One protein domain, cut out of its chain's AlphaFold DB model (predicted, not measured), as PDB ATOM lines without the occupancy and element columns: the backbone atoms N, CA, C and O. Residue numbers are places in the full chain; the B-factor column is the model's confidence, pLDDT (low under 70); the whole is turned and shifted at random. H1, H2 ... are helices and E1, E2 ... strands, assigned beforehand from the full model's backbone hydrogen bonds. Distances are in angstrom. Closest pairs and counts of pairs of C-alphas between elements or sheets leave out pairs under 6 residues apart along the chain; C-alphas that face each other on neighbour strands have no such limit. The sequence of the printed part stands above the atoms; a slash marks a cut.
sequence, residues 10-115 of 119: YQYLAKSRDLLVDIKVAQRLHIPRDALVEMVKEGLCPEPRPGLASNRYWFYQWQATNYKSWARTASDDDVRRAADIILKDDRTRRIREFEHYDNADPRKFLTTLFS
ATOM      1  N   TYR A  10     363.853 303.724 263.030       84.12
ATOM      2  CA  TYR A  10     365.088 304.495 262.925       84.12
ATOM      3  C   TYR A  10     365.749 304.336 261.555       84.12
ATOM      4  O   TYR A  10     366.061 305.332 260.907       84.12
ATOM      5  N   GLN A  11     365.914 303.102 261.069       83.31
ATOM      6  CA  GLN A  11     366.567 302.853 259.779       83.31
ATOM      7  C   GLN A  11     365.785 303.412 258.584       83.31
ATOM      8  O   GLN A  11     366.386 303.749 257.562       83.31
ATOM      9  N   TYR A  12     364.460 303.513 258.697       83.44
ATOM     10  CA  TYR A  12     363.601 304.073 257.656       83.44
ATOM     11  C   TYR A  12     363.655 305.603 257.674       83.44
ATOM     12  O   TYR A  12     363.906 306.228 256.644       83.44
ATOM     13  N   LEU A  13     363.505 306.207 258.854       84.00
ATOM     14  CA  LEU A  13     363.516 307.658 259.034       84.00
ATOM     15  C   LEU A  13     364.906 308.258 258.789       84.00
ATOM     16  O   LEU A  13     365.011 309.319 258.180       84.00
ATOM     17  N   ALA A  14     365.981 307.560 259.166       82.88
ATOM     18  CA  ALA A  14     367.357 308.008 258.941       82.88
ATOM     19  C   ALA A  14     367.740 308.092 257.453       82.88
ATOM     20  O   ALA A  14     368.689 308.798 257.111       82.88
ATOM     21  N   LYS A  15     367.016 307.385 256.570       85.44
ATOM     22  CA  LYS A  15     367.180 307.472 255.110       85.44
ATOM     23  C   LYS A  15     366.419 308.649 254.499       85.44
ATOM     24  O   LYS A  15     366.686 309.000 253.350       85.44
ATOM     25  N   SER A  16     365.485 309.256 255.235       85.31
ATOM     26  CA  SER A  16     364.766 310.436 254.763       85.31
ATOM     27  C   SER A  16     365.717 311.623 254.663       85.31
ATOM     28  O   SER A  16     366.453 311.935 255.600       85.31
ATOM     29  N   ARG A  17     365.689 312.306 253.517       84.56
ATOM     30  CA  ARG A  17     366.476 313.526 253.311       84.56
ATOM     31  C   ARG A  17     365.891 314.704 254.077       84.56
ATOM     32  O   ARG A  17     366.647 315.577 254.481       84.56
ATOM     33  N   ASP A  18     364.589 314.700 254.335       87.50
ATOM     34  CA  ASP A  18     363.882 315.845 254.913       87.50
ATOM     35  C   ASP A  18     363.820 315.813 256.440       87.50
ATOM     36  O   ASP A  18     363.387 316.791 257.047       87.50
ATOM     37  N   LEU A  19     364.265 314.719 257.066       88.56
ATOM     38  CA  LEU A  19     364.204 314.527 258.509       88.56
ATOM     39  C   LEU A  19     365.576 314.625 259.173       88.56
ATOM     40  O   LEU A  19     366.600 314.167 258.668       88.56
ATOM     41  N   LEU A  20     365.568 315.193 260.371       89.88
ATOM     42  CA  LEU A  20     366.688 315.255 261.287       89.88
ATOM     43  C   LEU A  20     366.269 314.635 262.608       89.88
ATOM     44  O   LEU A  20     365.221 314.955 263.163       89.88
ATOM     45  N   VAL A  21     367.125 313.763 263.118       91.69
ATOM     46  CA  VAL A  21     367.007 313.216 264.466       91.69
ATOM     47  C   VAL A  21     367.514 314.235 265.495       91.69
ATOM     48  O   VAL A  21     368.404 315.032 265.183       91.69
ATOM     49  N   ASP A  22     366.975 314.189 266.714       90.88
ATOM     50  CA  ASP A  22     367.297 315.061 267.852       90.88
ATOM     51  C   ASP A  22     368.782 315.432 267.983       90.88
ATOM     52  O   ASP A  22     369.121 316.609 268.063       90.88
ATOM     53  N   ILE A  23     369.686 314.458 267.901       90.94
ATOM     54  CA  ILE A  23     371.129 314.678 268.014       90.94
ATOM     55  C   ILE A  23     371.674 315.603 266.916       90.94
ATOM     56  O   ILE A  23     372.498 316.466 267.204       90.94
ATOM     57  N   LYS A  24     371.186 315.486 265.674       90.00
ATOM     58  CA  LYS A  24     371.603 316.364 264.568       90.00
ATOM     59  C   LYS A  24     371.039 317.772 264.732       90.00
ATOM     60  O   LYS A  24     371.701 318.742 264.374       90.00
ATOM     61  N   VAL A  25     369.818 317.893 265.254       90.50
ATOM     62  CA  VAL A  25     369.198 319.198 265.524       90.50
ATOM     63  C   VAL A  25     369.938 319.905 266.656       90.50
ATOM     64  O   VAL A  25     370.350 321.046 266.477       90.50
ATOM     65  N   ALA A  26     370.207 319.214 267.763       89.75
ATOM     66  CA  ALA A  26     370.964 319.748 268.893       89.75
ATOM     67  C   ALA A  26     372.366 320.223 268.472       89.75
ATOM     68  O   ALA A  26     372.775 321.330 268.818       89.75
ATOM     69  N   GLN A  27     373.059 319.448 267.628       87.62
ATOM     70  CA  GLN A  27     374.340 319.850 267.034       87.62
ATOM     71  C   GLN A  27     374.231 321.145 266.218       87.62
ATOM     72  O   GLN A  27     375.051 322.043 266.395       87.62
ATOM     73  N   ARG A  28     373.210 321.274 265.359       87.88
ATOM     74  CA  ARG A  28     372.979 322.497 264.568       87.88
ATOM     75  C   ARG A  28     372.646 323.711 265.431       87.88
ATOM     76  O   ARG A  28     373.011 324.823 265.076       87.88
ATOM     77  N   LEU A  29     371.943 323.496 266.537       86.81
ATOM     78  CA  LEU A  29     371.591 324.540 267.497       86.81
ATOM     79  C   LEU A  29     372.732 324.853 268.465       86.81
ATOM     80  O   LEU A  29     372.626 325.799 269.240       86.81
ATOM     81  N   HIS A  30     373.817 324.080 268.410       85.38
ATOM     82  CA  HIS A  30     374.905 324.118 269.368       85.38
ATOM     83  C   HIS A  30     374.381 324.033 270.806       85.38
ATOM     84  O   HIS A  30     374.679 324.905 271.614       85.38
ATOM     85  N   ILE A  31     373.592 323.014 271.127       86.12
ATOM     86  CA  ILE A  31     373.135 322.732 272.495       86.12
ATOM     87  C   ILE A  31     373.311 321.244 272.807       86.12
ATOM     88  O   ILE A  31     373.392 320.434 271.876       86.12
ATOM     89  N   PRO A  32     373.358 320.857 274.091       88.25
ATOM     90  CA  PRO A  32     373.249 319.458 274.476       88.25
ATOM     91  C   PRO A  32     371.971 318.816 273.923       88.25
ATOM     92  O   PRO A  32     370.920 319.454 273.813       88.25
ATOM     93  N   ARG A  33     372.046 317.529 273.568       90.19
ATOM     94  CA  ARG A  33     370.872 316.773 273.102       90.19
ATOM     95  C   ARG A  33     369.792 316.721 274.177       90.19
ATOM     96  O   ARG A  33     368.616 316.848 273.844       90.19
ATOM     97  N   ASP A  34     370.182 316.518 275.428       90.06
ATOM     98  CA  ASP A  34     369.225 316.335 276.513       90.06
ATOM     99  C   ASP A  34     368.513 317.658 276.836       90.06
ATOM    100  O   ASP A  34     367.291 317.653 276.977       90.06
ATOM    101  N   ALA A  35     369.212 318.798 276.745       90.00
ATOM    102  CA  ALA A  35     368.589 320.124 276.739       90.00
ATOM    103  C   ALA A  35     367.527 320.293 275.631       90.00
ATOM    104  O   ALA A  35     366.423 320.763 275.903       90.00
ATOM    105  N   LEU A  36     367.806 319.869 274.388       91.69
ATOM    106  CA  LEU A  36     366.801 319.902 273.313       91.69
ATOM    107  C   LEU A  36     365.578 319.036 273.652       91.69
ATOM    108  O   LEU A  36     364.442 319.433 273.403       91.69
ATOM    109  N   VAL A  37     365.803 317.844 274.203       91.69
ATOM    110  CA  VAL A  37     364.731 316.925 274.608       91.69
ATOM    111  C   VAL A  37     363.869 317.531 275.720       91.69
ATOM    112  O   VAL A  37     362.646 317.404 275.670       91.69
ATOM    113  N   GLU A  38     364.476 318.185 276.706       92.75
ATOM    114  CA  GLU A  38     363.772 318.874 277.795       92.75
ATOM    115  C   GLU A  38     362.958 320.060 277.253       92.75
ATOM    116  O   GLU A  38     361.758 320.134 277.512       92.75
ATOM    117  N   MET A  39     363.536 320.884 276.369       92.94
ATOM    118  CA  MET A  39     362.807 321.967 275.691       92.94
ATOM    119  C   MET A  39     361.575 321.460 274.928       92.94
ATOM    120  O   MET A  39     360.505 322.056 275.027       92.94
ATOM    121  N   VAL A  40     361.697 320.348 274.196       92.50
ATOM    122  CA  VAL A  40     360.572 319.735 273.470       92.50
ATOM    123  C   VAL A  40     359.470 319.281 274.425       92.50
ATOM    124  O   VAL A  40     358.295 319.523 274.152       92.50
ATOM    125  N   LYS A  41     359.827 318.631 275.537       91.62
ATOM    126  CA  LYS A  41     358.857 318.169 276.545       91.62
ATOM    127  C   LYS A  41     358.119 319.327 277.207       91.62
ATOM    128  O   LYS A  41     356.947 319.183 277.537       91.62
ATOM    129  N   GLU A  42     358.797 320.456 277.387       93.06
ATOM    130  CA  GLU A  42     358.221 321.662 277.981       93.06
ATOM    131  C   GLU A  42     357.493 322.565 276.971       93.06
ATOM    132  O   GLU A  42     356.895 323.561 277.370       93.06
ATOM    133  N   GLY A  43     357.518 322.237 275.673       91.06
ATOM    134  CA  GLY A  43     356.906 323.063 274.626       91.06
ATOM    135  C   GLY A  43     357.674 324.356 274.323       91.06
ATOM    136  O   GLY A  43     357.128 325.282 273.726       91.06
ATOM    137  N   LEU A  44     358.951 324.425 274.703       91.94
ATOM    138  CA  LEU A  44     359.816 325.603 274.595       91.94
ATOM    139  C   LEU A  44     360.603 325.636 273.277       91.94
ATOM    140  O   LEU A  44     361.777 326.002 273.240       91.94
ATOM    141  N   CYS A  45     359.988 325.197 272.182       88.94
ATOM    142  CA  CYS A  45     360.599 325.199 270.858       88.94
ATOM    143  C   CYS A  45     359.558 324.941 269.760       88.94
ATOM    144  O   CYS A  45     358.422 324.564 270.054       88.94
ATOM    145  N   PRO A  46     359.930 325.073 268.469       86.31
ATOM    146  CA  PRO A  46     359.140 324.496 267.391       86.31
ATOM    147  C   PRO A  46     358.864 323.007 267.645       86.31
ATOM    148  O   PRO A  46     359.784 322.231 267.909       86.31
ATOM    149  N   GLU A  47     357.596 322.619 267.548       84.06
ATOM    150  CA  GLU A  47     357.139 321.252 267.802       84.06
ATOM    151  C   GLU A  47     357.796 320.254 266.825       84.06
ATOM    152  O   GLU A  47     357.765 320.488 265.610       84.06
ATOM    153  N   PRO A  48     358.373 319.135 267.298       82.81
ATOM    154  CA  PRO A  48     358.938 318.117 266.417       82.81
ATOM    155  C   PRO A  48     357.853 317.498 265.535       82.81
ATOM    156  O   PRO A  48     356.836 317.015 266.029       82.81
ATOM    157  N   ARG A  49     358.084 317.462 264.221       79.94
ATOM    158  CA  ARG A  49     357.246 316.717 263.271       79.94
ATOM    159  C   ARG A  49     358.145 315.816 262.420       79.94
ATOM    160  O   ARG A  49     359.094 316.326 261.825       79.94
ATOM    161  N   PRO A  50     357.887 314.494 262.366       70.81
ATOM    162  CA  PRO A  50     356.679 313.783 262.806       70.81
ATOM    163  C   PRO A  50     356.564 313.493 264.319       70.81
ATOM    164  O   PRO A  50     355.560 312.920 264.724       70.81
ATOM    165  N   GLY A  51     357.533 313.885 265.156       84.12
ATOM    166  CA  GLY A  51     357.439 313.723 266.614       84.12
ATOM    167  C   GLY A  51     358.352 312.627 267.167       84.12
ATOM    168  O   GLY A  51     359.493 312.486 266.722       84.12
ATOM    169  N   LEU A  52     357.886 311.881 268.173       86.44
ATOM    170  CA  LEU A  52     358.660 310.832 268.849       86.44
ATOM    171  C   LEU A  52     358.518 309.488 268.117       86.44
ATOM    172  O   LEU A  52     357.423 308.944 268.018       86.44
ATOM    173  N   ALA A  53     359.631 308.922 267.652       85.62
ATOM    174  CA  ALA A  53     359.674 307.583 267.069       85.62
ATOM    175  C   ALA A  53     361.011 306.901 267.375       85.62
ATOM    176  O   ALA A  53     362.070 307.522 267.273       85.62
ATOM    177  N   SER A  54     360.979 305.609 267.713       84.44
ATOM    178  CA  SER A  54     362.184 304.821 268.043       84.44
ATOM    179  C   SER A  54     363.030 305.469 269.155       84.44
ATOM    180  O   SER A  54     364.250 305.573 269.046       84.44
ATOM    181  N   ASN A  55     362.368 305.973 270.208       85.75
ATOM    182  CA  ASN A  55     362.978 306.696 271.339       85.75
ATOM    183  C   ASN A  55     363.805 307.936 270.947       85.75
ATOM    184  O   ASN A  55     364.745 308.326 271.645       85.75
ATOM    185  N   ARG A  56     363.465 308.562 269.816       88.25
ATOM    186  CA  ARG A  56     364.120 309.761 269.288       88.25
ATOM    187  C   ARG A  56     363.076 310.767 268.827       88.25
ATOM    188  O   ARG A  56     362.074 310.376 268.227       88.25
ATOM    189  N   TYR A  57     363.332 312.051 269.051       91.25
ATOM    190  CA  TYR A  57     362.544 313.091 268.389       91.25
ATOM    191  C   TYR A  57     363.051 313.309 266.967       91.25
ATOM    192  O   TYR A  57     364.260 313.370 266.725       91.25
ATOM    193  N   TRP A  58     362.111 313.432 266.038       90.50
ATOM    194  CA  TRP A  58     362.355 313.685 264.628       90.50
ATOM    195  C   TRP A  58     361.734 315.011 264.218       90.50
ATOM    196  O   TRP A  58     360.600 315.328 264.579       90.50
ATOM    197  N   PHE A  59     362.497 315.758 263.435       91.00
ATOM    198  CA  PHE A  59     362.174 317.102 262.993       91.00
ATOM    199  C   PHE A  59     362.327 317.172 261.488       91.00
ATOM    200  O   PHE A  59     363.269 316.601 260.936       91.00
ATOM    201  N   TYR A  60     361.490 317.949 260.819       89.56
ATOM    202  CA  TYR A  60     361.809 318.336 259.455       89.56
ATOM    203  C   TYR A  60     363.002 319.298 259.427       89.56
ATOM    204  O   TYR A  60     363.174 320.125 260.327       89.56
ATOM    205  N   GLN A  61     363.807 319.256 258.363       85.00
ATOM    206  CA  GLN A  61     364.956 320.156 258.207       85.00
ATOM    207  C   GLN A  61     364.576 321.638 258.346       85.00
ATOM    208  O   GLN A  61     365.304 322.399 258.982       85.00
ATOM    209  N   TRP A  62     363.423 322.035 257.802       82.88
ATOM    210  CA  TRP A  62     362.914 323.407 257.883       82.88
ATOM    211  C   TRP A  62     362.495 323.818 259.307       82.88
ATOM    212  O   TRP A  62     362.433 325.002 259.622       82.88
ATOM    213  N   GLN A  63     362.231 322.870 260.212       80.88
ATOM    214  CA  GLN A  63     361.948 323.195 261.614       80.88
ATOM    215  C   GLN A  63     363.222 323.588 262.356       80.88
ATOM    216  O   GLN A  63     363.206 324.522 263.154       80.88
ATOM    217  N   ALA A  64     364.347 322.937 262.041       70.69
ATOM    218  CA  ALA A  64     365.645 323.290 262.611       70.69
ATOM    219  C   ALA A  64     366.064 324.732 262.261       70.69
ATOM    220  O   ALA A  64     366.804 325.352 263.018       70.69
ATOM    221  N   THR A  65     365.549 325.308 261.167       74.56
ATOM    222  CA  THR A  65     365.796 326.714 260.805       74.56
ATOM    223  C   THR A  65     364.906 327.716 261.552       74.56
ATOM    224  O   THR A  65     365.197 328.912 261.545       74.56
ATOM    225  N   ASN A  66     363.859 327.259 262.247       88.19
ATOM    226  CA  ASN A  66     362.867 328.135 262.880       88.19
ATOM    227  C   ASN A  66     363.158 328.473 264.348       88.19
ATOM    228  O   ASN A  66     362.513 329.366 264.888       88.19
ATOM    229  N   TYR A  67     364.143 327.839 264.991       89.81
ATOM    230  CA  TYR A  67     364.465 328.070 266.409       89.81
ATOM    231  C   TYR A  67     364.846 329.522 266.708       89.81
ATOM    232  O   TYR A  67     364.408 330.100 267.699       89.81
ATOM    233  N   LYS A  68     365.593 330.159 265.802       89.56
ATOM    234  CA  LYS A  68     365.902 331.590 265.896       89.56
ATOM    235  C   LYS A  68     364.649 332.462 265.805       89.56
ATOM    236  O   LYS A  68     364.566 333.476 266.490       89.56
ATOM    237  N   SER A  69     363.710 332.102 264.929       91.19
ATOM    238  CA  SER A  69     362.447 332.828 264.782       91.19
ATOM    239  C   SER A  69     361.599 332.678 266.040       91.19
ATOM    240  O   SER A  69     361.184 333.677 266.614       91.19
ATOM    241  N   TRP A  70     361.466 331.445 266.536       93.81
ATOM    242  CA  TRP A  70     360.803 331.142 267.802       93.81
ATOM    243  C   TRP A  70     361.384 331.975 268.948       93.81
ATOM    244  O   TRP A  70     360.642 332.690 269.610       93.81
ATOM    245  N   ALA A  71     362.711 332.008 269.108       91.06
ATOM    246  CA  ALA A  71     363.353 332.786 270.167       91.06
ATOM    247  C   ALA A  71     363.084 334.298 270.062       91.06
ATOM    248  O   ALA A  71     363.184 334.998 271.060       91.06
ATOM    249  N   ARG A  72     362.738 334.838 268.887       91.06
ATOM    250  CA  ARG A  72     362.383 336.262 268.720       91.06
ATOM    251  C   ARG A  72     360.940 336.575 269.090       91.06
ATOM    252  O   ARG A  72     360.667 337.713 269.446       91.06
ATOM    253  N   THR A  73     360.040 335.603 268.969       93.44
ATOM    254  CA  THR A  73     358.592 335.811 269.109       93.44
ATOM    255  C   THR A  73     357.992 335.146 270.344       93.44
ATOM    256  O   THR A  73     356.885 335.498 270.727       93.44
ATOM    257  N   ALA A  74     358.689 334.181 270.951       92.81
ATOM    258  CA  ALA A  74     358.276 333.523 272.190       92.81
ATOM    259  C   ALA A  74     358.176 334.528 273.346       92.81
ATOM    260  O   ALA A  74     358.790 335.595 273.280       92.81
ATOM    261  N   SER A  75     357.437 334.190 274.404       93.50
ATOM    262  CA  SER A  75     357.350 335.037 275.598       93.50
ATOM    263  C   SER A  75     358.712 335.158 276.298       93.50
ATOM    264  O   SER A  75     359.587 334.310 276.118       93.50
ATOM    265  N   ASP A  76     358.921 336.219 277.082       88.88
ATOM    266  CA  ASP A  76     360.174 336.378 277.838       88.88
ATOM    267  C   ASP A  76     360.386 335.236 278.841       88.88
ATOM    268  O   ASP A  76     361.521 334.810 279.058       88.88
ATOM    269  N   ASP A  77     359.307 334.707 279.416       91.75
ATOM    270  CA  ASP A  77     359.371 333.604 280.373       91.75
ATOM    271  C   ASP A  77     359.748 332.284 279.698       91.75
ATOM    272  O   ASP A  77     360.604 331.559 280.208       91.75
ATOM    273  N   ASP A  78     359.202 331.999 278.513       93.44
ATOM    274  CA  ASP A  78     359.596 330.818 277.735       93.44
ATOM    275  C   ASP A  78     361.066 330.895 277.315       93.44
ATOM    276  O   ASP A  78     361.802 329.909 277.380       93.44
ATOM    277  N   VAL A  79     361.514 332.086 276.909       89.94
ATOM    278  CA  VAL A  79     362.909 332.334 276.535       89.94
ATOM    279  C   VAL A  79     363.841 332.143 277.733       89.94
ATOM    280  O   VAL A  79     364.887 331.511 277.583       89.94
ATOM    281  N   ARG A  80     363.474 332.642 278.921       88.38
ATOM    282  CA  ARG A  80     364.242 332.422 280.159       88.38
ATOM    283  C   ARG A  80     364.348 330.942 280.495       88.38
ATOM    284  O   ARG A  80     365.454 330.438 280.647       88.38
ATOM    285  N   ARG A  81     363.221 330.229 280.517       91.00
ATOM    286  CA  ARG A  81     363.196 328.795 280.835       91.00
ATOM    287  C   ARG A  81     364.020 327.968 279.852       91.00
ATOM    288  O   ARG A  81     364.786 327.105 280.268       91.00
ATOM    289  N   ALA A  82     363.919 328.256 278.555       90.88
ATOM    290  CA  ALA A  82     364.733 327.584 277.546       90.88
ATOM    291  C   ALA A  82     366.234 327.842 277.745       90.88
ATOM    292  O   ALA A  82     367.041 326.920 277.620       90.88
ATOM    293  N   ALA A  83     366.612 329.081 278.073       87.69
ATOM    294  CA  ALA A  83     367.993 329.414 278.396       87.69
ATOM    295  C   ALA A  83     368.480 328.649 279.636       87.69
ATOM    296  O   ALA A  83     369.558 328.059 279.587       87.69
ATOM    297  N   ASP A  84     367.674 328.589 280.696       86.19
ATOM    298  CA  ASP A  84     368.009 327.868 281.926       86.19
ATOM    299  C   ASP A  84     368.230 326.372 281.674       86.19
ATOM    300  O   ASP A  84     369.219 325.813 282.151       86.19
ATOM    301  N   ILE A  85     367.370 325.736 280.872       89.38
ATOM    302  CA  ILE A  85     367.519 324.330 280.461       89.38
ATOM    303  C   ILE A  85     368.855 324.114 279.738       89.38
ATOM    304  O   ILE A  85     369.629 323.230 280.107       89.38
ATOM    305  N   ILE A  86     369.164 324.947 278.739       85.12
ATOM    306  CA  ILE A  86     370.412 324.840 277.969       85.12
ATOM    307  C   ILE A  86     371.633 325.018 278.885       85.12
ATOM    308  O   ILE A  86     372.600 324.262 278.791       85.12
ATOM    309  N   LEU A  87     371.589 325.991 279.797       79.19
ATOM    310  CA  LEU A  87     372.699 326.321 280.695       79.19
ATOM    311  C   LEU A  87     372.887 325.311 281.836       79.19
ATOM    312  O   LEU A  87     373.996 325.177 282.370       79.19
ATOM    313  N   LYS A  88     371.824 324.611 282.239       79.12
ATOM    314  CA  LYS A  88     371.860 323.553 283.258       79.12
ATOM    315  C   LYS A  88     372.709 322.368 282.804       79.12
ATOM    316  O   LYS A  88     373.491 321.855 283.603       79.12
ATOM    317  N   ASP A  89     372.584 321.986 281.538       67.81
ATOM    318  CA  ASP A  89     373.233 320.804 280.963       67.81
ATOM    319  C   ASP A  89     374.607 321.129 280.325       67.81
ATOM    320  O   ASP A  89     375.514 320.299 280.293       67.81
ATOM    321  N   ASP A  90     374.841 322.383 279.911       66.31
ATOM    322  CA  ASP A  90     376.091 322.823 279.265       66.31
ATOM    323  C   ASP A  90     377.149 323.373 280.256       66.31
ATOM    324  O   ASP A  90     377.699 324.476 280.125       66.31
ATOM    325  N   ARG A  91     377.448 322.588 281.302       54.31
ATOM    326  CA  ARG A  91     378.375 322.971 282.391       54.31
ATOM    327  C   ARG A  91     379.797 323.281 281.897       54.31
ATOM    328  O   ARG A  91     380.499 324.093 282.494       54.31
ATOM    329  N   THR A  92     380.213 322.668 280.791       52.75
ATOM    330  CA  THR A  92     381.547 322.823 280.186       52.75
ATOM    331  C   THR A  92     381.682 324.127 279.394       52.75
ATOM    332  O   THR A  92     382.778 324.678 279.285       52.75
ATOM    333  N   ARG A  93     380.576 324.661 278.860       55.84
ATOM    334  CA  ARG A  93     380.566 325.898 278.065       55.84
ATOM    335  C   ARG A  93     380.300 327.146 278.898       55.84
ATOM    336  O   ARG A  93     380.819 328.208 278.545       55.84
ATOM    337  N   ARG A  94     379.641 326.984 280.058       53.75
ATOM    338  CA  ARG A  94     379.586 327.975 281.153       53.75
ATOM    339  C   ARG A  94     380.952 328.619 281.445       53.75
ATOM    340  O   ARG A  94     381.026 329.823 281.635       53.75
ATOM    341  N   ILE A  95     382.028 327.827 281.397       49.34
ATOM    342  CA  ILE A  95     383.391 328.244 281.776       49.34
ATOM    343  C   ILE A  95     384.131 329.014 280.664       49.34
ATOM    344  O   ILE A  95     385.049 329.766 280.962       49.34
ATOM    345  N   ARG A  96     383.784 328.840 279.377       51.75
ATOM    346  CA  ARG A  96     384.592 329.389 278.261       51.75
ATOM    347  C   ARG A  96     383.954 330.530 277.475       51.75
ATOM    348  O   ARG A  96     384.688 331.338 276.922       51.75
ATOM    349  N   GLU A  97     382.629 330.599 277.389       52.69
ATOM    350  CA  GLU A  97     381.944 331.641 276.597       52.69
ATOM    351  C   GLU A  97     380.942 332.469 277.422       52.69
ATOM    352  O   GLU A  97     380.470 333.500 276.944       52.69
ATOM    353  N   PHE A  98     380.615 332.035 278.647       51.19
ATOM    354  CA  PHE A  98     379.436 332.508 279.379       51.19
ATOM    355  C   PHE A  98     379.697 333.326 280.648       51.19
ATOM    356  O   PHE A  98     378.743 333.816 281.237       51.19
ATOM    357  N   GLU A  99     380.947 333.604 281.019       47.97
ATOM    358  CA  GLU A  99     381.256 334.578 282.087       47.97
ATOM    359  C   GLU A  99     380.722 335.998 281.770       47.97
ATOM    360  O   GLU A  99     380.561 336.829 282.656       47.97
ATOM    361  N   HIS A 100     380.368 336.278 280.508       49.50
ATOM    362  CA  HIS A 100     379.661 337.496 280.082       49.50
ATOM    363  C   HIS A 100     378.122 337.429 280.204       49.50
ATOM    364  O   HIS A 100     377.453 338.437 279.974       49.50
ATOM    365  N   TYR A 101     377.542 336.263 280.509       52.59
ATOM    366  CA  TYR A 101     376.095 336.017 280.433       52.59
ATOM    367  C   TYR A 101     375.328 336.170 281.735       52.59
ATOM    368  O   TYR A 101     374.119 336.365 281.656       52.59
ATOM    369  N   ASP A 102     375.986 336.191 282.894       51.66
ATOM    370  CA  ASP A 102     375.300 336.503 284.158       51.66
ATOM    371  C   ASP A 102     374.645 337.908 284.138       51.66
ATOM    372  O   ASP A 102     373.828 338.220 284.996       51.66
ATOM    373  N   ASN A 103     374.923 338.726 283.105       52.00
ATOM    374  CA  ASN A 103     374.291 340.024 282.839       52.00
ATOM    375  C   ASN A 103     373.603 340.152 281.453       52.00
ATOM    376  O   ASN A 103     373.255 341.265 281.053       52.00
ATOM    377  N   ALA A 104     373.431 339.075 280.672       61.97
ATOM    378  CA  ALA A 104     372.948 339.165 279.286       61.97
ATOM    379  C   ALA A 104     371.469 338.763 279.116       61.97
ATOM    380  O   ALA A 104     371.018 337.750 279.637       61.97
ATOM    381  N   ASP A 105     370.736 339.538 278.308       82.81
ATOM    382  CA  ASP A 105     369.356 339.266 277.880       82.81
ATOM    383  C   ASP A 105     369.189 337.825 277.318       82.81
ATOM    384  O   ASP A 105     369.788 337.503 276.280       82.81
ATOM    385  N   PRO A 106     368.350 336.969 277.943       83.25
ATOM    386  CA  PRO A 106     368.067 335.599 277.502       83.25
ATOM    387  C   PRO A 106     367.594 335.490 276.046       83.25
ATOM    388  O   PRO A 106     367.870 334.508 275.355       83.25
ATOM    389  N   ARG A 107     366.918 336.514 275.519       88.62
ATOM    390  CA  ARG A 107     366.482 336.524 274.120       88.62
ATOM    391  C   ARG A 107     367.654 336.738 273.181       88.62
ATOM    392  O   ARG A 107     367.814 336.026 272.180       88.62
ATOM    393  N   LYS A 108     368.506 337.710 273.507       85.69
ATOM    394  CA  LYS A 108     369.754 337.951 272.782       85.69
ATOM    395  C   LYS A 108     370.632 336.702 272.806       85.69
ATOM    396  O   LYS A 108     371.154 336.322 271.761       85.69
ATOM    397  N   PHE A 109     370.700 336.015 273.945       84.56
ATOM    398  CA  PHE A 109     371.394 334.740 274.073       84.56
ATOM    399  C   PHE A 109     370.936 333.709 273.033       84.56
ATOM    400  O   PHE A 109     371.721 333.313 272.165       84.56
ATOM    401  N   LEU A 110     369.668 333.289 273.097       85.06
ATOM    402  CA  LEU A 110     369.155 332.212 272.250       85.06
ATOM    403  C   LEU A 110     369.241 332.579 270.768       85.06
ATOM    404  O   LEU A 110     369.637 331.767 269.933       85.06
ATOM    405  N   THR A 111     368.939 333.831 270.422       87.12
ATOM    406  CA  THR A 111     369.013 334.278 269.028       87.12
ATOM    407  C   THR A 111     370.441 334.301 268.488       87.12
ATOM    408  O   THR A 111     370.638 333.935 267.325       87.12
ATOM    409  N   THR A 112     371.442 334.679 269.289       85.38
ATOM    410  CA  THR A 112     372.858 334.585 268.908       85.38
ATOM    411  C   THR A 112     373.299 333.132 268.781       85.38
ATOM    412  O   THR A 112     373.923 332.784 267.777       85.38
ATOM    413  N   LEU A 113     372.945 332.276 269.743       85.44
ATOM    414  CA  LEU A 113     373.294 330.856 269.732       85.44
ATOM    415  C   LEU A 113     372.769 330.158 268.469       85.44
ATOM    416  O   LEU A 113     373.548 329.574 267.718       85.44
ATOM    417  N   PHE A 114     371.479 330.328 268.168       86.81
ATOM    418  CA  PHE A 114     370.821 329.731 267.000       86.81
ATOM    419  C   PHE A 114     371.204 330.379 265.660       86.81
ATOM    420  O   PHE A 114     370.779 329.913 264.606       86.81
ATOM    421  N   SER A 115     371.975 331.472 265.669       83.06
ATOM    422  CA  SER A 115     372.484 332.110 264.446       83.06
ATOM    423  C   SER A 115     373.841 331.574 263.998       83.06
ATOM    424  O   SER A 115     374.297 331.930 262.909       83.06
TER     425      SER A 115
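What this domain is: This is residues 10 to 115 of the 119 residues of an uncharacterized protein of Mesorhizobium sp. M7A.F.Ca.US.011.01.1.1 (UniProt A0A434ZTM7). An elongated body has a small three-stranded sheet toward one end, a group of three helices, H5, H6 and H8, at the other, and H2 and H3 in the middle between them. H1 lies at the sheet's end of the long axis, while a loop of residues 95 to 105 runs from H7 back to H8 at the opposite end. The printed part has 106 residues, with eight named helices and three named strands in the order H1 E1 H2 H3 E2 E3 H4 H5 H6 H7 H8; the class is mostly helix, and the sheet, E1 E3 E2, is antiparallel. The whole is compact, with a radius of gyration of the C-alphas of 13.8 A, and spans 45 by 28 by 22 A.

Where its parts are: Start at the sheet: E3, residues 56 to 60, runs 13.2 A, beside E1, residues 19 to 21, and E2, residues 51 to 53. Find C-alpha 10 at (365.088, 304.495, 262.925), where H1, residues 10 to 13, begins. H2 is residues 22 to 29, 10.4 A; H3 is residues 33 to 42, 14.4 A; H4 is residues 61 to 64; H5 is residues 67 to 73, 10.1 A. Find C-alpha 76 at (360.174, 336.378, 277.838); from there H6 runs 20.6 A to residue 89. H7 is residues 91 to 94, and H8, residues 106 to 113, 10.5 A, ends at C-alpha 113, (373.294, 330.856, 269.732).

How they stand to each other: Look first at inner strand E3, the antiparallel neighbour of both E1 and E2: across E1 and E3, N 20 and O 59 are within hydrogen-bond range at 2.8 A, and across E3 and E2, N 53 and O 56 are within hydrogen-bond range at 2.9 A. E2 and E3 form a hairpin. E1, H2 H3 and E2 make a split strand-helix-strand unit, two strands running the same way with E3 between them, and its crossover is right-handed. H2 stands up from the sheet at 51 degrees, while H1, H3 and H4 only graze it. H2 touches H3 at Ala 26 and Arg 33, C-alphas 5.2 A apart, about perpendicular at 82 degrees; it only just touches H4, with 3 pairs of C-alphas within 8 A, the closest those of Val 25 and Ala 64, 6.2 A. Outward, H3 touches H6 at C-alphas 35 and 86, 5.2 A, opposite ways at a shallow tilt of 33 degrees, only just short of steep. H8 touches H6 at C-alphas 106 and 80, 5.6 A, and H5 at C-alphas 111 and 68, 5.2 A. H7 and H8 are apart. Every O i to N i+4 pair is within hydrogen-bond range in H2, H3, H5 and H8, and 9 of 10 in H6; H1, H4 and H7 are too short for one.

The domain as a whole: The two C-alphas farthest apart, those of Tyr 12 and Asn 103, are 45.2 A apart. The printed part has no cut. The link from H7 to H8, 11 residues, is long. Mean pLDDT of the printed part is 82.4, but residues 89 to 104 are under 70 in this model.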